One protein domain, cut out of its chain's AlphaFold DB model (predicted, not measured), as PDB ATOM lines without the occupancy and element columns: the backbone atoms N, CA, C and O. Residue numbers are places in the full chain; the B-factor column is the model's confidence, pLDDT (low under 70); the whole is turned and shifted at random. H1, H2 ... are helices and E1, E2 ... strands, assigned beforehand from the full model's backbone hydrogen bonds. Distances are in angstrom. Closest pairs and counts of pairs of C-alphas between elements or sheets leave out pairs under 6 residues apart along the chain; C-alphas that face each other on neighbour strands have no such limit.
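This is residues 4 to 166 of the 169 residues of an uncharacterized protein of Burkholderia ubonensis (UniProt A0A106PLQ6). A twisted four-stranded sheet has two long helices, H1 and H2, side by side across one face, and no helix on its other face; four shorter helices pack farther out, H3 and H4 on H2, H5 and H6 on H1. A small hairpin of E4 and E5 continues from the end of E3. The printed part has 163 residues with six named helices and six named strands, in the order H1, E1 to E6, H2 to H6; the sheet, E1, E2, E3, E6, is antiparallel, and the class is mixed, helices and strands. The whole is compact and rounded, with a radius of gyration of the C-alphas of 15.5 A and spans of 45 by 37 by 32 A.

H1, residues 4 to 24, is on the sheet of E1, residues 39 to 46, E2, 53 to 62, E3, 65 to 73, and E6, 89 to 91, at a height of 9.8 A, and runs across the strands, at 76 degrees to E1 on the local plane. E1, E2 and E3 form a meander, each strand the antiparallel neighbour of the one before, with N 43 and O 57 at 2.8 A and N 58 and O 70 at 2.9 A. E3 bends by 54 degrees at residue 68 and runs on into E4, residues 75 to 77, which forms a hairpin with E5, residues 81 to 83; N 75 and O 83 are 2.8 A apart. E6 is an edge strand beside E3, with N 90 and O 71 at 2.7 A. H2, residues 97 to 113, is on the same face as H1 at a height of 10.1 A, giving two layers, helices on one face of a sheet. H1 and H2 touch at a shallow tilt of 5 degrees, opposite ways, the closest C-alphas being those of Ile 22 and Glu 99, 5.8 A. H3, residues 121 to 130, forms a helical hairpin with H2, closest at C-alphas 109 and 122, 5.5 A. H2 touches H4, residues 136 to 143, with its own residues 98 to 102 alone, at a steep tilt of 45 degrees, the same way, closest at C-alphas 98 and 141, 5.9 A. H5, residues 145 to 153, touches H1, about perpendicular at 75 degrees, closest at C-alphas 18 and 152, 5.4 A. H6, residues 158 to 165, forms a helical hairpin with H5, closest at C-alphas 153 and 161, 5.4 A, and only just touches H1, with 3 pairs of C-alphas within 8 A. The helix packing is part aligned, part crossed. In the six helices every O i to N i+4 pair is within hydrogen-bond range.

H1 starts at C-alpha 4, (-10.270, 30.505, 39.480), and is 30.4 A long; E2 is 26.9 A, H2 24.5 A, E3 24.0 A and E1 22.8 A. H2 starts at C-alpha 97, (17.700, 46.510, 29.716), and H6 ends at C-alpha 165, (3.502, 24.283, 29.684).

The C-alphas farthest apart, those of Lys 32 and Arg 78, are 45.6 A apart. The printed part has no cut; the link from H1 to E1, residues 25 to 38, is long. The mean pLDDT of the printed part is 87.0; residues 4 to 7, 25 to 36 and 77 to 80 are under 70.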
ATOM      1  N   MET A   4     -10.884  29.166  39.466       55.69
ATOM      2  CA  MET A   4     -10.270  30.505  39.480       55.69
ATOM      3  C   MET A   4      -9.164  30.660  40.537       55.69
ATOM      4  O   MET A   4      -8.160  31.316  40.272       55.69
ATOM      5  N   ASN A   5      -9.301  30.033  41.711       59.84
ATOM      6  CA  ASN A   5      -8.285  30.125  42.765       59.84
ATOM      7  C   ASN A   5      -7.018  29.345  42.383       59.84
ATOM      8  O   ASN A   5      -5.913  29.789  42.683       59.84
ATOM      9  N   ASN A   6      -7.171  28.218  41.679       62.25
ATOM     10  CA  ASN A   6      -6.038  27.427  41.194       62.25
ATOM     11  C   ASN A   6      -5.295  28.133  40.048       62.25
ATOM     12  O   ASN A   6      -4.067  28.120  40.016       62.25
ATOM     13  N   GLN A   7      -6.022  28.791  39.140       66.44
ATOM     14  CA  GLN A   7      -5.418  29.553  38.044       66.44
ATOM     15  C   GLN A   7      -4.624  30.763  38.560       66.44
ATOM     16  O   GLN A   7      -3.504  30.992  38.106       66.44
ATOM     17  N   CYS A   8      -5.158  31.483  39.551       74.62
ATOM     18  CA  CYS A   8      -4.454  32.600  40.183       74.62
ATOM     19  C   CYS A   8      -3.167  32.131  40.882       74.62
ATOM     20  O   CYS A   8      -2.090  32.652  40.603       74.62
ATOM     21  N   ALA A   9      -3.242  31.070  41.696       79.75
ATOM     22  CA  ALA A   9      -2.072  30.515  42.378       79.75
ATOM     23  C   ALA A   9      -0.974  30.070  41.393       79.75
ATOM     24  O   ALA A   9       0.213  30.308  41.617       79.75
ATOM     25  N   LYS A  10      -1.357  29.468  40.262       85.75
ATOM     26  CA  LYS A  10      -0.426  29.079  39.196       85.75
ATOM     27  C   LYS A  10       0.259  30.292  38.559       85.75
ATOM     28  O   LYS A  10       1.480  30.283  38.402       85.75
ATOM     29  N   ALA A  11      -0.503  31.338  38.233       89.38
ATOM     30  CA  ALA A  11       0.031  32.575  37.667       89.38
ATOM     31  C   ALA A  11       1.007  33.269  38.634       89.38
ATOM     32  O   ALA A  11       2.067  33.734  38.215       89.38
ATOM     33  N   GLU A  12       0.710  33.272  39.939       91.50
ATOM     34  CA  GLU A  12       1.602  33.807  40.975       91.50
ATOM     35  C   GLU A  12       2.932  33.048  41.045       91.50
ATOM     36  O   GLU A  12       4.002  33.662  41.067       91.50
ATOM     37  N   LYS A  13       2.889  31.709  41.049       88.81
ATOM     38  CA  LYS A  13       4.104  30.880  41.069       88.81
ATOM     39  C   LYS A  13       4.934  31.072  39.801       88.81
ATOM     40  O   LYS A  13       6.157  31.172  39.889       88.81
ATOM     41  N   LEU A  14       4.286  31.186  38.641       91.25
ATOM     42  CA  LEU A  14       4.965  31.468  37.380       91.25
ATOM     43  C   LEU A  14       5.611  32.863  37.372       91.25
ATOM     44  O   LEU A  14       6.755  33.008  36.936       91.25
ATOM     45  N   LEU A  15       4.920  33.882  37.891       94.50
ATOM     46  CA  LEU A  15       5.491  35.218  38.066       94.50
ATOM     47  C   LEU A  15       6.726  35.168  38.977       94.50
ATOM     48  O   LEU A  15       7.749  35.772  38.647       94.50
ATOM     49  N   ALA A  16       6.662  34.421  40.082       91.25
ATOM     50  CA  ALA A  16       7.780  34.282  41.008       91.25
ATOM     51  C   ALA A  16       9.041  33.743  40.323       91.25
ATOM     52  O   ALA A  16      10.094  34.370  40.413       91.25
ATOM     53  N   VAL A  17       8.944  32.614  39.610       90.62
ATOM     54  CA  VAL A  17      10.113  32.002  38.947       90.62
ATOM     55  C   VAL A  17      10.667  32.873  37.824       90.62
ATOM     56  O   VAL A  17      11.884  32.979  37.679       90.62
ATOM     57  N   LYS A  18       9.801  33.576  37.079       94.06
ATOM     58  CA  LYS A  18      10.227  34.556  36.070       94.06
ATOM     59  C   LYS A  18      11.048  35.674  36.721       94.06
ATOM     60  O   LYS A  18      12.172  35.944  36.294       94.06
ATOM     61  N   LEU A  19      10.535  36.288  37.790       92.88
ATOM     62  CA  LEU A  19      11.229  37.376  38.487       92.88
ATOM     63  C   LEU A  19      12.494  36.913  39.226       92.88
ATOM     64  O   LEU A  19      13.465  37.671  39.278       92.88
ATOM     65  N   LEU A  20      12.525  35.688  39.756       89.62
ATOM     66  CA  LEU A  20      13.733  35.099  40.341       89.62
ATOM     67  C   LEU A  20      14.826  34.922  39.301       89.62
ATOM     68  O   LEU A  20      15.911  35.466  39.476       89.62
ATOM     69  N   ARG A  21      14.521  34.248  38.189       89.31
ATOM     70  CA  ARG A  21      15.488  34.000  37.114       89.31
ATOM     71  C   ARG A  21      16.037  35.303  36.531       89.31
ATOM     72  O   ARG A  21      17.226  35.409  36.234       89.31
ATOM     73  N   ILE A  22      15.187  36.326  36.427       91.25
ATOM     74  CA  ILE A  22      15.603  37.687  36.074       91.25
ATOM     75  C   ILE A  22      16.610  38.248  37.088       91.25
ATOM     76  O   ILE A  22      17.630  38.796  36.682       91.25
ATOM     77  N   ASN A  23      16.381  38.096  38.394       84.44
ATOM     78  CA  ASN A  23      17.294  38.608  39.423       84.44
ATOM     79  C   ASN A  23      18.593  37.799  39.565       84.44
ATOM     80  O   ASN A  23      19.650  38.379  39.830       84.44
ATOM     81  N   GLU A  24      18.542  36.483  39.371       79.50
ATOM     82  CA  GLU A  24      19.714  35.597  39.378       79.50
ATOM     83  C   GLU A  24      20.670  35.908  38.223       79.50
ATOM     84  O   GLU A  24      21.884  35.845  38.394       79.50
ATOM     85  N   SER A  25      20.152  36.355  37.073       69.38
ATOM     86  CA  SER A  25      20.996  36.785  35.949       69.38
ATOM     87  C   SER A  25      21.936  37.954  36.287       69.38
ATOM     88  O   SER A  25      22.924  38.175  35.588       69.38
ATOM     89  N   VAL A  26      21.653  38.691  37.369       58.00
ATOM     90  CA  VAL A  26      22.383  39.901  37.774       58.00
ATOM     91  C   VAL A  26      23.074  39.748  39.131       58.00
ATOM     92  O   VAL A  26      23.783  40.655  39.568       58.00
ATOM     93  N   SER A  27      22.888  38.629  39.838       58.28
ATOM     94  CA  SER A  27      23.553  38.423  41.124       58.28
ATOM     95  C   SER A  27      23.839  36.960  41.415       58.28
ATOM     96  O   SER A  27      23.018  36.088  41.166       58.28
ATOM     97  N   SER A  28      24.971  36.707  42.070       54.91
ATOM     98  CA  SER A  28      25.356  35.407  42.631       54.91
ATOM     99  C   SER A  28      24.476  34.976  43.816       54.91
ATOM    100  O   SER A  28      24.930  34.198  44.654       54.91
ATOM    101  N   PHE A  29      23.268  35.536  43.952       50.00
ATOM    102  CA  PHE A  29      22.347  35.305  45.060       50.00
ATOM    103  C   PHE A  29      21.753  33.902  44.920       50.00
ATOM    104  O   PHE A  29      20.630  33.697  44.487       50.00
ATOM    105  N   ASN A  30      22.590  32.925  45.253       49.66
ATOM    106  CA  ASN A  30      22.371  31.495  45.127       49.66
ATOM    107  C   ASN A  30      21.709  30.957  46.399       49.66
ATOM    108  O   ASN A  30      22.169  30.006  47.035       49.66
ATOM    109  N   THR A  31      20.668  31.639  46.855       49.00
ATOM    110  CA  THR A  31      19.804  31.087  47.888       49.00
ATOM    111  C   THR A  31      18.913  30.078  47.191       49.00
ATOM    112  O   THR A  31      18.300  30.415  46.186       49.00
ATOM    113  N   LYS A  32      18.872  28.845  47.711       57.66
ATOM    114  CA  LYS A  32      17.959  27.754  47.319       57.66
ATOM    115  C   LYS A  32      16.504  28.158  47.596       57.66
ATOM    116  O   LYS A  32      15.829  27.573  48.437       57.66
ATOM    117  N   ILE A  33      16.082  29.229  46.951       60.22
ATOM    118  CA  ILE A  33      14.803  29.883  47.059       60.22
ATOM    119  C   ILE A  33      13.827  28.930  46.379       60.22
ATOM    120  O   ILE A  33      13.931  28.674  45.182       60.22
ATOM    121  N   ARG A  34      12.947  28.312  47.169       67.62
ATOM    122  CA  ARG A  34      12.005  27.312  46.665       67.62
ATOM    123  C   ARG A  34      10.671  27.985  46.357       67.62
ATOM    124  O   ARG A  34       9.986  28.377  47.303       67.62
ATOM    125  N   PRO A  35      10.265  28.096  45.079       66.38
ATOM    126  CA  PRO A  35       9.024  28.769  44.691       66.38
ATOM    127  C   PRO A  35       7.778  28.234  45.394       66.38
ATOM    128  O   PRO A  35       6.831  28.985  45.629       66.38
ATOM    129  N   GLU A  36       7.788  26.957  45.787       69.06
ATOM    130  CA  GLU A  36       6.733  26.309  46.570       69.06
ATOM    131  C   GLU A  36       6.397  27.054  47.873       69.06
ATOM    132  O   GLU A  36       5.216  27.200  48.193       69.06
ATOM    133  N   ASN A  37       7.390  27.654  48.535       75.38
ATOM    134  CA  ASN A  37       7.220  28.292  49.840       75.38
ATOM    135  C   ASN A  37       6.814  29.766  49.774       75.38
ATOM    136  O   ASN A  37       6.477  30.340  50.811       75.38
ATOM    137  N   PHE A  38       6.812  30.402  48.595       81.94
ATOM    138  CA  PHE A  38       6.453  31.820  48.568       81.94
ATOM    139  C   PHE A  38       4.974  32.033  48.763       81.94
ATOM    140  O   PHE A  38       4.140  31.390  48.117       81.94
ATOM    141  N   THR A  39       4.686  33.045  49.567       88.25
ATOM    142  CA  THR A  39       3.386  33.696  49.582       88.25
ATOM    143  C   THR A  39       3.480  34.972  48.762       88.25
ATOM    144  O   THR A  39       4.400  35.768  48.955       88.25
ATOM    145  N   PHE A  40       2.543  35.171  47.840       92.50
ATOM    146  CA  PHE A  40       2.433  36.429  47.120       92.50
ATOM    147  C   PHE A  40       1.580  37.412  47.923       92.50
ATOM    148  O   PHE A  40       0.499  37.081  48.415       92.50
ATOM    149  N   ARG A  41       2.087  38.629  48.099       92.75
ATOM    150  CA  ARG A  41       1.376  39.739  48.734       92.75
ATOM    151  C   ARG A  41       1.268  40.851  47.713       92.75
ATOM    152  O   ARG A  41       2.283  41.415  47.313       92.75
ATOM    153  N   SER A  42       0.047  41.169  47.310       94.81
ATOM    154  CA  SER A  42      -0.225  42.211  46.329       94.81
ATOM    155  C   SER A  42      -1.210  43.247  46.843       94.81
ATOM    156  O   SER A  42      -1.961  43.031  47.794       94.81
ATOM    157  N   SER A  43      -1.172  44.412  46.208       95.81
ATOM    158  CA  SER A  43      -2.113  45.500  46.416       95.81
ATOM    159  C   SER A  43      -2.417  46.158  45.076       95.81
ATOM    160  O   SER A  43      -1.513  46.399  44.272       95.81
ATOM    161  N   ALA A  44      -3.696  46.449  44.856       94.94
ATOM    162  CA  ALA A  44      -4.209  47.102  43.666       94.94
ATOM    163  C   ALA A  44      -4.929  48.392  44.072       94.94
ATOM    164  O   ALA A  44      -5.936  48.362  44.781       94.94
ATOM    165  N   VAL A  45      -4.428  49.530  43.601       94.44
ATOM    166  CA  VAL A  45      -5.086  50.833  43.738       94.44
ATOM    167  C   VAL A  45      -5.863  51.109  42.462       94.44
ATOM    168  O   VAL A  45      -5.314  51.011  41.362       94.44
ATOM    169  N   ARG A  46      -7.138  51.473  42.601       92.88
ATOM    170  CA  ARG A  46      -8.052  51.738  41.484       92.88
ATOM    171  C   ARG A  46      -8.543  53.184  41.508       92.88
ATOM    172  O   ARG A  46      -8.653  53.784  42.569       92.88
ATOM    173  N   SER A  47      -8.839  53.732  40.334       89.25
ATOM    174  CA  SER A  47      -9.415  55.065  40.174       89.25
ATOM    175  C   SER A  47     -10.844  55.102  40.710       89.25
ATOM    176  O   SER A  47     -11.624  54.190  40.414       89.25
ATOM    177  N   GLU A  48     -11.213  56.194  41.370       83.56
ATOM    178  CA  GLU A  48     -12.570  56.424  41.886       83.56
ATOM    179  C   GLU A  48     -13.618  56.424  40.758       83.56
ATOM    180  O   GLU A  48     -14.643  55.756  40.854       83.56
ATOM    181  N   ASP A  49     -13.296  57.047  39.622       76.81
ATOM    182  CA  ASP A  49     -14.248  57.326  38.535       76.81
ATOM    183  C   ASP A  49     -14.542  56.144  37.589       76.81
ATOM    184  O   ASP A  49     -15.109  56.322  36.509       76.81
ATOM    185  N   GLY A  50     -14.134  54.920  37.931       71.88
ATOM    186  CA  GLY A  50     -14.387  53.779  37.041       71.88
ATOM    187  C   GLY A  50     -13.638  52.487  37.337       71.88
ATOM    188  O   GLY A  50     -13.539  51.645  36.448       71.88
ATOM    189  N   GLY A  51     -13.061  52.331  38.533       82.88
ATOM    190  CA  GLY A  51     -12.458  51.065  38.972       82.88
ATOM    191  C   GLY A  51     -11.206  50.631  38.198       82.88
ATOM    192  O   GLY A  51     -10.732  49.502  38.358       82.88
ATOM    193  N   LYS A  52     -10.639  51.513  37.370       87.81
ATOM    194  CA  LYS A  52      -9.432  51.233  36.595       87.81
ATOM    195  C   LYS A  52      -8.236  51.148  37.539       87.81
ATOM    196  O   LYS A  52      -7.970  52.094  38.264       87.81
ATOM    197  N   LEU A  53      -7.505  50.039  37.516       91.38
ATOM    198  CA  LEU A  53      -6.154  49.903  38.070       91.38
ATOM    199  C   LEU A  53      -5.266  51.112  37.706       91.38
ATOM    200  O   LEU A  53      -5.079  51.425  36.526       91.38
ATOM    201  N   VAL A  54      -4.752  51.776  38.741       93.62
ATOM    202  CA  VAL A  54      -3.841  52.936  38.710       93.62
ATOM    203  C   VAL A  54      -2.445  52.522  39.157       93.62
ATOM    204  O   VAL A  54      -1.451  52.959  38.584       93.62
ATOM    205  N   LEU A  55      -2.361  51.663  40.168       95.75
ATOM    206  CA  LEU A  55      -1.111  51.118  40.674       95.75
ATOM    207  C   LEU A  55      -1.350  49.670  41.063       95.75
ATOM    208  O   LEU A  55      -2.321  49.365  41.752       95.75
ATOM    209  N   PHE A  56      -0.445  48.799  40.649       97.06
ATOM    210  CA  PHE A  56      -0.348  47.460  41.194       97.06
ATOM    211  C   PHE A  56       1.026  47.287  41.813       97.06
ATOM    212  O   PHE A  56       2.033  47.620  41.194       97.06
ATOM    213  N   SER A  57       1.080  46.774  43.030       97.25
ATOM    214  CA  SER A  57       2.331  46.458  43.708       97.25
ATOM    215  C   SER A  57       2.279  45.052  44.256       97.25
ATOM    216  O   SER A  57       1.226  44.607  44.710       97.25
ATOM    217  N   GLY A  58       3.416  44.374  44.238       95.94
ATOM    218  CA  GLY A  58       3.533  43.013  44.723       95.94
ATOM    219  C   GLY A  58       4.894  42.752  45.340       95.94
ATOM    220  O   GLY A  58       5.887  43.388  44.991       95.94
ATOM    221  N   ALA A  59       4.932  41.801  46.259       94.12
ATOM    222  CA  ALA A  59       6.148  41.195  46.766       94.12
ATOM    223  C   ALA A  59       5.880  39.719  47.052       94.12
ATOM    224  O   ALA A  59       4.768  39.331  47.418       94.12
ATOM    225  N   PHE A  60       6.908  38.896  46.905       91.38
ATOM    226  CA  PHE A  60       6.880  37.520  47.384       91.38
ATOM    227  C   PHE A  60       7.497  37.484  48.779       91.38
ATOM    228  O   PHE A  60       8.341  38.317  49.099       91.38
ATOM    229  N   THR A  61       7.086  36.554  49.630       87.44
ATOM    230  CA  THR A  61       7.686  36.384  50.958       87.44
ATOM    231  C   THR A  61       8.216  34.971  51.132       87.44
ATOM    232  O   THR A  61       7.507  34.018  50.810       87.44
ATOM    233  N   ASP A  62       9.423  34.843  51.676       81.44
ATOM    234  CA  ASP A  62       9.994  33.582  52.163       81.44
ATOM    235  C   ASP A  62      10.191  33.706  53.681       81.44
ATOM    236  O   ASP A  62      11.066  34.436  54.156       81.44
ATOM    237  N   GLY A  63       9.281  33.099  54.449       80.25
ATOM    238  CA  GLY A  63       9.117  33.409  55.871       80.25
ATOM    239  C   GLY A  63       8.767  34.887  56.087       80.25
ATOM    240  O   GLY A  63       7.820  35.398  55.488       80.25
ATOM    241  N   ASP A  64       9.557  35.574  56.914       80.12
ATOM    242  CA  ASP A  64       9.362  36.989  57.265       80.12
ATOM    243  C   ASP A  64      10.038  37.970  56.286       80.12
ATOM    244  O   ASP A  64       9.909  39.189  56.426       80.12
ATOM    245  N   PHE A  65      10.766  37.468  55.284       81.06
ATOM    246  CA  PHE A  65      11.509  38.310  54.350       81.06
ATOM    247  C   PHE A  65      10.713  38.563  53.075       81.06
ATOM    248  O   PHE A  65      10.381  37.635  52.337       81.06
ATOM    249  N   ALA A  66      10.467  39.839  52.775       85.31
ATOM    250  CA  ALA A  66       9.969  40.252  51.469       85.31
ATOM    251  C   ALA A  66      11.094  40.165  50.428       85.31
ATOM    252  O   ALA A  66      12.147  40.790  50.564       85.31
ATOM    253  N   ILE A  67      10.843  39.414  49.365       86.94
ATOM    254  CA  ILE A  67      11.714  39.244  48.211       86.94
ATOM    255  C   ILE A  67      11.006  39.746  46.953       86.94
ATOM    256  O   ILE A  67       9.778  39.725  46.840       86.94
ATOM    257  N   LEU A  68      11.807  40.209  45.993       89.06
ATOM    258  CA  LEU A  68      11.331  40.643  44.678       89.06
ATOM    259  C   LEU A  68      10.190  41.687  44.712       89.06
ATOM    260  O   LEU A  68       9.231  41.538  43.953       89.06
ATOM    261  N   PRO A  69      10.238  42.741  45.555       93.75
ATOM    262  CA  PRO A  69       9.176  43.729  45.536       93.75
ATOM    263  C   PRO A  69       9.196  44.510  44.217       93.75
ATOM    264  O   PRO A  69      10.262  44.855  43.684       93.75
ATOM    265  N   PHE A  70       8.000  44.796  43.711       96.19
ATOM    266  CA  PHE A  70       7.762  45.564  42.499       96.19
ATOM    267  C   PHE A  70       6.519  46.445  42.627       96.19
ATOM    268  O   PHE A  70       5.600  46.168  43.400       96.19
ATOM    269  N   ALA A  71       6.473  47.499  41.818       97.75
ATOM    270  CA  ALA A  71       5.286  48.317  41.629       97.75
ATOM    271  C   ALA A  71       5.190  48.765  40.172       97.75
ATOM    272  O   ALA A  71       6.192  49.121  39.564       97.75
ATOM    273  N   ILE A  72       3.992  48.757  39.604       97.62
ATOM    274  CA  ILE A  72       3.727  49.184  38.235       97.62
ATOM    275  C   ILE A  72       2.545  50.147  38.215       97.62
ATOM    276  O   ILE A  72       1.436  49.827  38.648       97.62
ATOM    277  N   ALA A  73       2.800  51.356  37.725       96.69
ATOM    278  CA  ALA A  73       1.772  52.368  37.557       96.69
ATOM    279  C   ALA A  73       1.112  52.263  36.178       96.69
ATOM    280  O   ALA A  73       1.747  51.915  35.177       96.69
ATOM    281  N   PHE A  74      -0.162  52.630  36.130       94.12
ATOM    282  CA  PHE A  74      -0.977  52.672  34.931       94.12
ATOM    283  C   PHE A  74      -1.524  54.076  34.730       94.12
ATOM    284  O   PHE A  74      -2.010  54.739  35.646       94.12
ATOM    285  N   SER A  75      -1.478  54.520  33.486       88.81
ATOM    286  CA  SER A  75      -2.183  55.702  33.026       88.81
ATOM    287  C   SER A  75      -3.470  55.277  32.334       88.81
ATOM    288  O   SER A  75      -3.531  54.245  31.667       88.81
ATOM    289  N   SER A  76      -4.512  56.093  32.459       77.50
ATOM    290  CA  SER A  76      -5.726  55.925  31.665       77.50
ATOM    291  C   SER A  76      -5.624  56.758  30.392       77.50
ATOM    292  O   SER A  76      -5.491  57.977  30.450       77.50
ATOM    293  N   SER A  77      -5.713  56.107  29.235       67.31
ATOM    294  CA  SER A  77      -5.891  56.758  27.940       67.31
ATOM    295  C   SER A  77      -7.339  56.611  27.485       67.31
ATOM    296  O   SER A  77      -7.917  55.526  27.567       67.31
ATOM    297  N   ARG A  78      -7.925  57.689  26.947       61.38
ATOM    298  CA  ARG A  78      -9.263  57.644  26.333       61.38
ATOM    299  C   ARG A  78      -9.336  56.684  25.138       61.38
ATOM    300  O   ARG A  78     -10.410  56.166  24.868       61.38
ATOM    301  N   HIS A  79      -8.216  56.436  24.453       58.28
ATOM    302  CA  HIS A  79      -8.173  55.628  23.226       58.28
ATOM    303  C   HIS A  79      -7.705  54.187  23.442       58.28
ATOM    304  O   HIS A  79      -8.089  53.307  22.683       58.28
ATOM    305  N   TYR A  80      -6.887  53.941  24.468       59.19
ATOM    306  CA  TYR A  80      -6.212  52.650  24.663       59.19
ATOM    307  C   TYR A  80      -6.541  51.978  26.001       59.19
ATOM    308  O   TYR A  80      -5.903  50.994  26.364       59.19
ATOM    309  N   GLY A  81      -7.509  52.510  26.752       75.06
ATOM    310  CA  GLY A  81      -7.840  52.000  28.078       75.06
ATOM    311  C   GLY A  81      -6.701  52.231  29.073       75.06
ATOM    312  O   GLY A  81      -6.118  53.316  29.121       75.06
ATOM    313  N   GLN A  82      -6.409  51.227  29.896       81.62
ATOM    314  CA  GLN A  82      -5.351  51.291  30.903       81.62
ATOM    315  C   GLN A  82      -4.021  50.857  30.303       81.62
ATOM    316  O   GLN A  82      -3.902  49.785  29.714       81.62
ATOM    317  N   VAL A  83      -3.014  51.709  30.450       86.06
ATOM    318  CA  VAL A  83      -1.730  51.545  29.783       86.06
ATOM    319  C   VAL A  83      -0.591  51.749  30.766       86.06
ATOM    320  O   VAL A  83      -0.602  52.698  31.543       86.06
ATOM    321  N   SER A  84       0.408  50.873  30.709       90.88
ATOM    322  CA  SER A  84       1.691  51.070  31.380       90.88
ATOM    323  C   SER A  84       2.831  51.049  30.360       90.88
ATOM    324  O   SER A  84       2.713  50.426  29.298       90.88
ATOM    325  N   GLY A  85       3.918  51.752  30.648       91.19
ATOM    326  CA  GLY A  85       5.171  51.707  29.903       91.19
ATOM    327  C   GLY A  85       6.339  51.324  30.805       91.19
ATOM    328  O   GLY A  85       6.251  51.434  32.022       91.19
ATOM    329  N   LEU A  86       7.476  50.949  30.207       93.50
ATOM    330  CA  LEU A  86       8.665  50.483  30.942       93.50
ATOM    331  C   LEU A  86       9.074  51.401  32.109       93.50
ATOM    332  O   LEU A  86       9.419  50.924  33.182       93.50
ATOM    333  N   ARG A  87       9.005  52.726  31.933       92.75
ATOM    334  CA  ARG A  87       9.391  53.698  32.975       92.75
ATOM    335  C   ARG A  87       8.409  53.797  34.150       92.75
ATOM    336  O   ARG A  87       8.705  54.496  35.108       92.75
ATOM    337  N   GLN A  88       7.246  53.157  34.059       95.50
ATOM    338  CA  GLN A  88       6.242  53.108  35.124       95.50
ATOM    339  C   GLN A  88       6.382  51.860  35.999       95.50
ATOM    340  O   GLN A  88       5.640  51.724  36.970       95.50
ATOM    341  N   LEU A  89       7.310  50.965  35.657       97.38
ATOM    342  CA  LEU A  89       7.713  49.856  36.502       97.38
ATOM    343  C   LEU A  89       8.802  50.321  37.480       97.38
ATOM    344  O   LEU A  89       9.732  51.029  37.108       97.38
ATOM    345  N   ALA A  90       8.686  49.894  38.725       96.38
ATOM    346  CA  ALA A  90       9.702  49.996  39.753       96.38
ATOM    347  C   ALA A  90      10.009  48.588  40.264       96.38
ATOM    348  O   ALA A  90       9.103  47.804  40.549       96.38
ATOM    349  N   LEU A  91      11.297  48.280  40.382       93.50
ATOM    350  CA  LEU A  91      11.814  47.014  40.890       93.50
ATOM    351  C   LEU A  91      12.803  47.306  42.016       93.50
ATOM    352  O   LEU A  91      13.433  48.362  42.042       93.50
ATOM    353  N   SER A  92      12.988  46.344  42.917       84.94
ATOM    354  CA  SER A  92      13.983  46.436  44.000       84.94
ATOM    355  C   SER A  92      15.434  46.634  43.549       84.94
ATOM    356  O   SER A  92      16.282  46.988  44.369       84.94
ATOM    357  N   ARG A  93      15.747  46.369  42.278       82.62
ATOM    358  CA  ARG A  93      17.110  46.387  41.745       82.62
ATOM    359  C   ARG A  93      17.160  46.974  40.343       82.62
ATOM    360  O   ARG A  93      16.201  46.888  39.578       82.62
ATOM    361  N   ASN A  94      18.331  47.506  40.003       85.12
ATOM    362  CA  ASN A  94      18.659  47.892  38.638       85.12
ATOM    363  C   ASN A  94      18.974  46.635  37.826       85.12
ATOM    364  O   ASN A  94      19.905  45.900  38.155       85.12
ATOM    365  N   LEU A  95      18.200  46.403  36.772       90.44
ATOM    366  CA  LEU A  95      18.391  45.292  35.847       90.44
ATOM    367  C   LEU A  95      19.012  45.789  34.536       90.44
ATOM    368  O   LEU A  95      18.774  46.942  34.152       90.44
ATOM    369  N   PRO A  96      19.751  44.936  33.806       92.75
ATOM    370  CA  PRO A  96      20.074  45.227  32.419       92.75
ATOM    371  C   PRO A  96      18.791  45.346  31.577       92.75
ATOM    372  O   PRO A  96      17.711  44.891  31.960       92.75
ATOM    373  N   HIS A  97      18.887  46.037  30.436       93.75
ATOM    374  CA  HIS A  97      17.700  46.510  29.716       93.75
ATOM    375  C   HIS A  97      16.756  45.380  29.283       93.75
ATOM    376  O   HIS A  97      15.540  45.525  29.403       93.75
ATOM    377  N   ARG A  98      17.306  44.252  28.826       95.56
ATOM    378  CA  ARG A  98      16.530  43.086  28.386       95.56
ATOM    379  C   ARG A  98      15.748  42.465  29.537       95.56
ATOM    380  O   ARG A  98      14.544  42.269  29.434       95.56
ATOM    381  N   GLU A  99      16.417  42.220  30.651       94.88
ATOM    382  CA  GLU A  99      15.837  41.652  31.864       94.88
ATOM    383  C   GLU A  99      14.759  42.574  32.444       94.88
ATOM    384  O   GLU A  99      13.724  42.109  32.915       94.88
ATOM    385  N   TYR A 100      14.955  43.890  32.340       95.50
ATOM    386  CA  TYR A 100      13.950  44.881  32.710       95.50
ATOM    387  C   TYR A 100      12.701  44.820  31.810       95.50
ATOM    388  O   TYR A 100      11.576  44.915  32.303       95.50
ATOM    389  N   VAL A 101      12.878  44.637  30.494       97.06
ATOM    390  CA  VAL A 101      11.765  44.410  29.556       97.06
ATOM    391  C   VAL A 101      11.028  43.118  29.905       97.06
ATOM    392  O   VAL A 101       9.803  43.134  29.997       97.06
ATOM    393  N   TRP A 102      11.741  42.020  30.159       97.75
ATOM    394  CA  TRP A 102      11.119  40.752  30.544       97.75
ATOM    395  C   TRP A 102      10.370  40.848  31.874       97.75
ATOM    396  O   TRP A 102       9.246  40.369  31.951       97.75
ATOM    397  N   ALA A 103      10.916  41.538  32.880       97.12
ATOM    398  CA  ALA A 103      10.223  41.769  34.150       97.12
ATOM    399  C   ALA A 103       8.901  42.518  33.941       97.12
ATOM    400  O   ALA A 103       7.869  42.134  34.491       97.12
ATOM    401  N   PHE A 104       8.923  43.560  33.106       98.00
ATOM    402  CA  PHE A 104       7.723  44.302  32.736       98.00
ATOM    403  C   PHE A 104       6.684  43.407  32.057       98.00
ATOM    404  O   PHE A 104       5.526  43.409  32.470       98.00
ATOM    405  N   LEU A 105       7.085  42.617  31.058       97.88
ATOM    406  CA  LEU A 105       6.171  41.718  30.353       97.88
ATOM    407  C   LEU A 105       5.608  40.628  31.275       97.88
ATOM    408  O   LEU A 105       4.412  40.372  31.214       97.88
ATOM    409  N   SER A 106       6.415  40.069  32.181       97.81
ATOM    410  CA  SER A 106       5.967  39.057  33.151       97.81
ATOM    411  C   SER A 106       4.927  39.588  34.126       97.81
ATOM    412  O   SER A 106       3.976  38.881  34.448       97.81
ATOM    413  N   ILE A 107       5.063  40.843  34.564       97.75
ATOM    414  CA  ILE A 107       4.061  41.483  35.420       97.75
ATOM    415  C   ILE A 107       2.774  41.760  34.633       97.75
ATOM    416  O   ILE A 107       1.689  41.521  35.153       97.75
ATOM    417  N   ILE A 108       2.862  42.234  33.384       97.31
ATOM    418  CA  ILE A 108       1.668  42.466  32.554       97.31
ATOM    419  C   ILE A 108       0.929  41.158  32.254       97.31
ATOM    420  O   ILE A 108      -0.291  41.123  32.369       97.31
ATOM    421  N   GLU A 109       1.655  40.099  31.897       96.75
ATOM    422  CA  GLU A 109       1.103  38.763  31.654       96.75
ATOM    423  C   GLU A 109       0.380  38.229  32.895       96.75
ATOM    424  O   GLU A 109      -0.779  37.842  32.799       96.75
ATOM    425  N   TYR A 110       1.002  38.319  34.077       96.44
ATOM    426  CA  TYR A 110       0.350  37.948  35.334       96.44
ATOM    427  C   TYR A 110      -0.952  38.727  35.569       96.44
ATOM    428  O   TYR A 110      -1.960  38.146  35.959       96.44
ATOM    429  N   LEU A 111      -0.944  40.042  35.338       95.38
ATOM    430  CA  LEU A 111      -2.135  40.866  35.534       95.38
ATOM    431  C   LEU A 111      -3.240  40.545  34.519       95.38
ATOM    432  O   LEU A 111      -4.416  40.665  34.849       95.38
ATOM    433  N   GLU A 112      -2.895  40.127  33.303       93.88
ATOM    434  CA  GLU A 112      -3.870  39.609  32.341       93.88
ATOM    435  C   GLU A 112      -4.460  38.270  32.815       93.88
ATOM    436  O   GLU A 112      -5.683  38.124  32.864       93.88
ATOM    437  N   ASP A 113      -3.615  37.331  33.247       92.75
ATOM    438  CA  ASP A 113      -4.026  36.004  33.727       92.75
ATOM    439  C   ASP A 113      -4.878  36.067  35.006       92.75
ATOM    440  O   ASP A 113      -5.811  35.280  35.181       92.75
ATOM    441  N   ALA A 114      -4.585  37.024  35.889       91.25
ATOM    442  CA  ALA A 114      -5.342  37.297  37.109       91.25
ATOM    443  C   ALA A 114      -6.628  38.113  36.864       91.25
ATOM    444  O   ALA A 114      -7.329  38.446  37.818       91.25
ATOM    445  N   ALA A 115      -6.945  38.441  35.604       90.94
ATOM    446  CA  ALA A 115      -8.060  39.307  35.207       90.94
ATOM    447  C   ALA A 115      -8.020  40.725  35.824       90.94
ATOM    448  O   ALA A 115      -9.043  41.406  35.921       90.94
ATOM    449  N   GLU A 116      -6.830  41.192  36.205       91.31
ATOM    450  CA  GLU A 116      -6.561  42.563  36.654       91.31
ATOM    451  C   GLU A 116      -6.428  43.542  35.475       91.31
ATOM    452  O   GLU A 116      -6.711  44.740  35.599       91.31
ATOM    453  N   LEU A 117      -6.033  43.024  34.311       92.00
ATOM    454  CA  LEU A 117      -6.007  43.712  33.026       92.00
ATOM    455  C   LEU A 117      -6.874  42.970  31.997       92.00
ATOM    456  O   LEU A 117      -7.079  41.761  32.105       92.00
ATOM    457  N   PRO A 118      -7.399  43.675  30.977       90.62
ATOM    458  CA  PRO A 118      -8.178  43.040  29.922       90.62
ATOM    459  C   PRO A 118      -7.321  42.089  29.078       90.62
ATOM    460  O   PRO A 118      -6.130  42.321  28.874       90.62
ATOM    461  N   ARG A 119      -7.963  41.069  28.499       91.56
ATOM    462  CA  ARG A 119      -7.330  40.151  27.542       91.56
ATOM    463  C   ARG A 119      -6.669  40.916  26.386       91.56
ATOM    464  O   ARG A 119      -7.263  41.841  25.830       91.56
ATOM    465  N   GLY A 120      -5.464  40.506  26.003       92.00
ATOM    466  CA  GLY A 120      -4.617  41.180  25.020       92.00
ATOM    467  C   GLY A 120      -3.751  42.307  25.600       92.00
ATOM    468  O   GLY A 120      -3.096  43.021  24.832       92.00
ATOM    469  N   ALA A 121      -3.719  42.486  26.923       92.94
ATOM    470  CA  ALA A 121      -2.861  43.464  27.584       92.94
ATOM    471  C   ALA A 121      -1.373  43.194  27.326       92.94
ATOM    472  O   ALA A 121      -0.643  44.145  27.037       92.94
ATOM    473  N   LEU A 122      -0.933  41.932  27.334       95.25
ATOM    474  CA  LEU A 122       0.439  41.551  26.999       95.25
ATOM    475  C   LEU A 122       0.788  41.936  25.558       95.25
ATOM    476  O   LEU A 122       1.806  42.585  25.322       95.25
ATOM    477  N   VAL A 123      -0.084  41.626  24.596       94.56
ATOM    478  CA  VAL A 123       0.117  41.986  23.180       94.56
ATOM    479  C   VAL A 123       0.213  43.507  23.012       94.56
ATOM    480  O   VAL A 123       1.098  44.019  22.323       94.56
ATOM    481  N   SER A 124      -0.663  44.255  23.687       93.06
ATOM    482  CA  SER A 124      -0.641  45.723  23.707       93.06
ATOM    483  C   SER A 124       0.644  46.275  24.339       93.06
ATOM    484  O   SER A 124       1.229  47.241  23.840       93.06
ATOM    485  N   ALA A 125       1.122  45.645  25.414       94.50
ATOM    486  CA  ALA A 125       2.364  46.001  26.082       94.50
ATOM    487  C   ALA A 125       3.587  45.748  25.192       94.50
ATOM    488  O   ALA A 125       4.413  46.652  25.063       94.50
ATOM    489  N   VAL A 126       3.667  44.598  24.513       96.00
ATOM    490  CA  VAL A 126       4.720  44.293  23.526       96.00
ATOM    491  C   VAL A 126       4.745  45.359  22.432       96.00
ATOM    492  O   VAL A 126       5.782  45.985  22.212       96.00
ATOM    493  N   ASN A 127       3.595  45.664  21.822       94.06
ATOM    494  CA  ASN A 127       3.499  46.710  20.798       94.06
ATOM    495  C   ASN A 127       3.974  48.080  21.303       94.06
ATOM    496  O   ASN A 127       4.628  48.830  20.579       94.06
ATOM    497  N   ARG A 128       3.681  48.432  22.558       92.44
ATOM    498  CA  ARG A 128       4.134  49.701  23.141       92.44
ATOM    499  C   ARG A 128       5.633  49.712  23.414       92.44
ATOM    500  O   ARG A 128       6.292  50.713  23.137       92.44
ATOM    501  N   VAL A 129       6.166  48.621  23.961       94.62
ATOM    502  CA  VAL A 129       7.594  48.458  24.258       94.62
ATOM    503  C   VAL A 129       8.414  48.608  22.978       94.62
ATOM    504  O   VAL A 129       9.356  49.406  22.953       94.62
ATOM    505  N   THR A 130       8.004  47.927  21.909       96.19
ATOM    506  CA  THR A 130       8.677  47.941  20.603       96.19
ATOM    507  C   THR A 130       8.357  49.178  19.760       96.19
ATOM    508  O   THR A 130       8.990  49.384  18.728       96.19
ATOM    509  N   GLN A 131       7.402  50.015  20.187       93.25
ATOM    510  CA  GLN A 131       6.842  51.118  19.396       93.25
ATOM    511  C   GLN A 131       6.327  50.646  18.025       93.25
ATOM    512  O   GLN A 131       6.669  51.218  16.994       93.25
ATOM    513  N   GLY A 132       5.542  49.566  18.018       91.69
ATOM    514  CA  GLY A 132       5.019  48.948  16.798       91.69
ATOM    515  C   GLY A 132       6.118  48.356  15.912       91.69
ATOM    516  O   GLY A 132       6.001  48.388  14.694       91.69
ATOM    517  N   GLY A 133       7.211  47.884  16.516       93.44
ATOM    518  CA  GLY A 133       8.360  47.312  15.805       93.44
ATOM    519  C   GLY A 133       9.467  48.302  15.422       93.44
ATOM    520  O   GLY A 133      10.514  47.876  14.944       93.44
ATOM    521  N   ALA A 134       9.296  49.605  15.674       95.12
ATOM    522  CA  ALA A 134      10.308  50.615  15.347       95.12
ATOM    523  C   ALA A 134      11.591  50.520  16.203       95.12
ATOM    524  O   ALA A 134      12.631  51.068  15.840       95.12
ATOM    525  N   ARG A 135      11.533  49.853  17.363       93.88
ATOM    526  CA  ARG A 135      12.677  49.623  18.262       93.88
ATOM    527  C   ARG A 135      13.203  48.200  18.101       93.88
ATOM    528  O   ARG A 135      12.805  47.312  18.847       93.88
ATOM    529  N   HIS A 136      14.080  47.993  17.119       94.62
ATOM    530  CA  HIS A 136      14.596  46.666  16.753       94.62
ATOM    531  C   HIS A 136      15.286  45.922  17.904       94.62
ATOM    532  O   HIS A 136      15.112  44.716  18.046       94.62
ATOM    533  N   ASP A 137      16.019  46.640  18.757       94.31
ATOM    534  CA  ASP A 137      16.635  46.093  19.969       94.31
ATOM    535  C   ASP A 137      15.590  45.467  20.899       94.31
ATOM    536  O   ASP A 137      15.765  44.357  21.390       94.31
ATOM    537  N   ARG A 138      14.463  46.154  21.091       94.94
ATOM    538  CA  ARG A 138      13.364  45.675  21.933       94.94
ATOM    539  C   ARG A 138      12.538  44.590  21.264       94.94
ATOM    540  O   ARG A 138      12.019  43.740  21.973       94.94
ATOM    541  N   VAL A 139      12.415  44.612  19.936       96.44
ATOM    542  CA  VAL A 139      11.781  43.522  19.177       96.44
ATOM    543  C   VAL A 139      12.525  42.220  19.442       96.44
ATOM    544  O   VAL A 139      11.907  41.284  19.928       96.44
ATOM    545  N   ALA A 140      13.852  42.207  19.281       95.56
ATOM    546  CA  ALA A 140      14.660  41.022  19.563       95.56
ATOM    547  C   ALA A 140      14.489  40.523  21.013       95.56
ATOM    548  O   ALA A 140      14.346  39.329  21.255       95.56
ATOM    549  N   MET A 141      14.426  41.439  21.988       96.69
ATOM    550  CA  MET A 141      14.155  41.077  23.388       96.69
ATOM    551  C   MET A 141      12.757  40.468  23.575       96.69
ATOM    552  O   MET A 141      12.602  39.534  24.359       96.69
ATOM    553  N   CYS A 142      11.735  40.992  22.893       95.56
ATOM    554  CA  CYS A 142      10.376  40.452  22.939       95.56
ATOM    555  C   CYS A 142      10.273  39.083  22.248       95.56
ATOM    556  O   CYS A 142       9.578  38.218  22.771       95.56
ATOM    557  N   ASP A 143      10.992  38.861  21.149       96.62
ATOM    558  CA  ASP A 143      11.012  37.577  20.436       96.62
ATOM    559  C   ASP A 143      11.618  36.457  21.305       96.62
ATOM    560  O   ASP A 143      11.177  35.309  21.272       96.62
ATOM    561  N   GLU A 144      12.592  36.787  22.158       96.31
ATOM    562  CA  GLU A 144      13.187  35.849  23.119       96.31
ATOM    563  C   GLU A 144      12.308  35.580  24.359       96.31
ATOM    564  O   GLU A 144      12.610  34.673  25.145       96.31
ATOM    565  N   TYR A 145      11.239  36.361  24.565       96.38
ATOM    566  CA  TYR A 145      10.452  36.338  25.801       96.38
ATOM    567  C   TYR A 145       9.735  35.000  26.017       96.38
ATOM    568  O   TYR A 145       9.764  34.463  27.121       96.38
ATOM    569  N   GLU A 146       9.157  34.411  24.969       94.88
ATOM    570  CA  GLU A 146       8.481  33.110  25.064       94.88
ATOM    571  C   GLU A 146       9.454  32.004  25.494       94.88
ATOM    572  O   GLU A 146       9.196  31.253  26.440       94.88
ATOM    573  N   ALA A 147      10.632  31.955  24.869       94.44
ATOM    574  CA  ALA A 147      11.671  31.002  25.236       94.44
ATOM    575  C   ALA A 147      12.155  31.219  26.681       94.44
ATOM    576  O   ALA A 147      12.469  30.254  27.382       94.44
ATOM    577  N   PHE A 148      12.212  32.471  27.146       95.31
ATOM    578  CA  PHE A 148      12.463  32.788  28.551       95.31
ATOM    579  C   PHE A 148      11.356  32.247  29.471       95.31
ATOM    580  O   PHE A 148      11.682  31.581  30.455       95.31
ATOM    581  N   CYS A 149      10.079  32.450  29.137       94.00
ATOM    582  CA  CYS A 149       8.943  31.943  29.910       94.00
ATOM    583  C   CYS A 149       8.975  30.417  30.047       94.00
ATOM    584  O   CYS A 149       8.833  29.908  31.157       94.00
ATOM    585  N   ILE A 150       9.237  29.696  28.953       92.44
ATOM    586  CA  ILE A 150       9.375  28.230  28.950       92.44
ATOM    587  C   ILE A 150      10.506  27.795  29.882       92.44
ATOM    588  O   ILE A 150      10.359  26.876  30.686       92.44
ATOM    589  N   ARG A 151      11.657  28.468  29.791       91.31
ATOM    590  CA  ARG A 151      12.813  28.188  30.645       91.31
ATOM    591  C   ARG A 151      12.525  28.454  32.125       91.31
ATOM    592  O   ARG A 151      13.006  27.691  32.950       91.31
ATOM    593  N   ALA A 152      11.777  29.508  32.449       91.38
ATOM    594  CA  ALA A 152      11.385  29.829  33.821       91.38
ATOM    595  C   ALA A 152      10.339  28.844  34.368       91.38
ATOM    596  O   ALA A 152      10.427  28.435  35.519       91.38
ATOM    597  N   ALA A 153       9.380  28.408  33.547       90.50
ATOM    598  CA  ALA A 153       8.371  27.428  33.950       90.50
ATOM    599  C   ALA A 153       8.991  26.090  34.390       90.50
ATOM    600  O   ALA A 153       8.483  25.454  35.307       90.50
ATOM    601  N   LYS A 154      10.126  25.702  33.794       89.25
ATOM    602  CA  LYS A 154      10.890  24.501  34.175       89.25
ATOM    603  C   LYS A 154      11.559  24.584  35.554       89.25
ATOM    604  O   LYS A 154      12.050  23.566  36.028       89.25
ATOM    605  N   ASP A 155      11.566  25.755  36.192       87.00
ATOM    606  CA  ASP A 155      12.047  25.921  37.572       87.00
ATOM    607  C   ASP A 155      10.953  25.652  38.617       87.00
ATOM    608  O   ASP A 155      11.221  25.644  39.821       87.00
ATOM    609  N   LEU A 156       9.709  25.452  38.178       86.25
ATOM    610  CA  LEU A 156       8.620  25.003  39.039       86.25
ATOM    611  C   LEU A 156       8.741  23.496  39.322       86.25
ATOM    612  O   LEU A 156       9.368  22.769  38.548       86.25
ATOM    613  N   PRO A 157       8.106  22.995  40.400       85.88
ATOM    614  CA  PRO A 157       7.937  21.559  40.600       85.88
ATOM    615  C   PRO A 157       7.373  20.882  39.345       85.88
ATOM    616  O   PRO A 157       6.521  21.459  38.669       85.88
ATOM    617  N   TYR A 158       7.842  19.666  39.054       83.00
ATOM    618  CA  TYR A 158       7.605  18.966  37.786       83.00
ATOM    619  C   TYR A 158       6.137  18.990  37.336       83.00
ATOM    620  O   TYR A 158       5.854  19.477  36.244       83.00
ATOM    621  N   ASP A 159       5.209  18.580  38.201       84.88
ATOM    622  CA  ASP A 159       3.778  18.530  37.871       84.88
ATOM    623  C   ASP A 159       3.225  19.916  37.507       84.88
ATOM    624  O   ASP A 159       2.562  20.087  36.485       84.88
ATOM    625  N   LEU A 160       3.585  20.949  38.279       83.00
ATOM    626  CA  LEU A 160       3.170  22.325  38.008       83.00
ATOM    627  C   LEU A 160       3.811  22.872  36.722       83.00
ATOM    628  O   LEU A 160       3.182  23.646  36.000       83.00
ATOM    629  N   SER A 161       5.046  22.467  36.413       86.06
ATOM    630  CA  SER A 161       5.720  22.836  35.165       86.06
ATOM    631  C   SER A 161       4.990  22.260  33.947       86.06
ATOM    632  O   SER A 161       4.734  23.001  32.998       86.06
ATOM    633  N   LEU A 162       4.559  20.991  34.010       86.00
ATOM    634  CA  LEU A 162       3.778  20.349  32.952       86.00
ATOM    635  C   LEU A 162       2.433  21.047  32.780       86.00
ATOM    636  O   LEU A 162       2.034  21.366  31.661       86.00
ATOM    637  N   GLU A 163       1.751  21.354  33.883       84.12
ATOM    638  CA  GLU A 163       0.491  22.088  33.831       84.12
ATOM    639  C   GLU A 163       0.664  23.464  33.177       84.12
ATOM    640  O   GLU A 163      -0.173  23.872  32.370       84.12
ATOM    641  N   VAL A 164       1.702  24.226  33.541       83.62
ATOM    642  CA  VAL A 164       1.988  25.555  32.966       83.62
ATOM    643  C   VAL A 164       2.317  25.466  31.483       83.62
ATOM    644  O   VAL A 164       1.831  26.297  30.718       83.62
ATOM    645  N   LEU A 165       3.096  24.468  31.076       84.88
ATOM    646  CA  LEU A 165       3.502  24.283  29.684       84.88
ATOM    647  C   LEU A 165       2.403  23.651  28.816       84.88
ATOM    648  O   LEU A 165       2.553  23.590  27.600       84.88
ATOM    649  N   GLY A 166       1.291  23.210  29.416       75.12
ATOM    650  CA  GLY A 166       0.239  22.482  28.707       75.12
ATOM    651  C   GLY A 166       0.648  21.054  28.330       75.12
ATOM    652  O   GLY A 166       0.055  20.468  27.431       75.12
TER     653      GLY A 166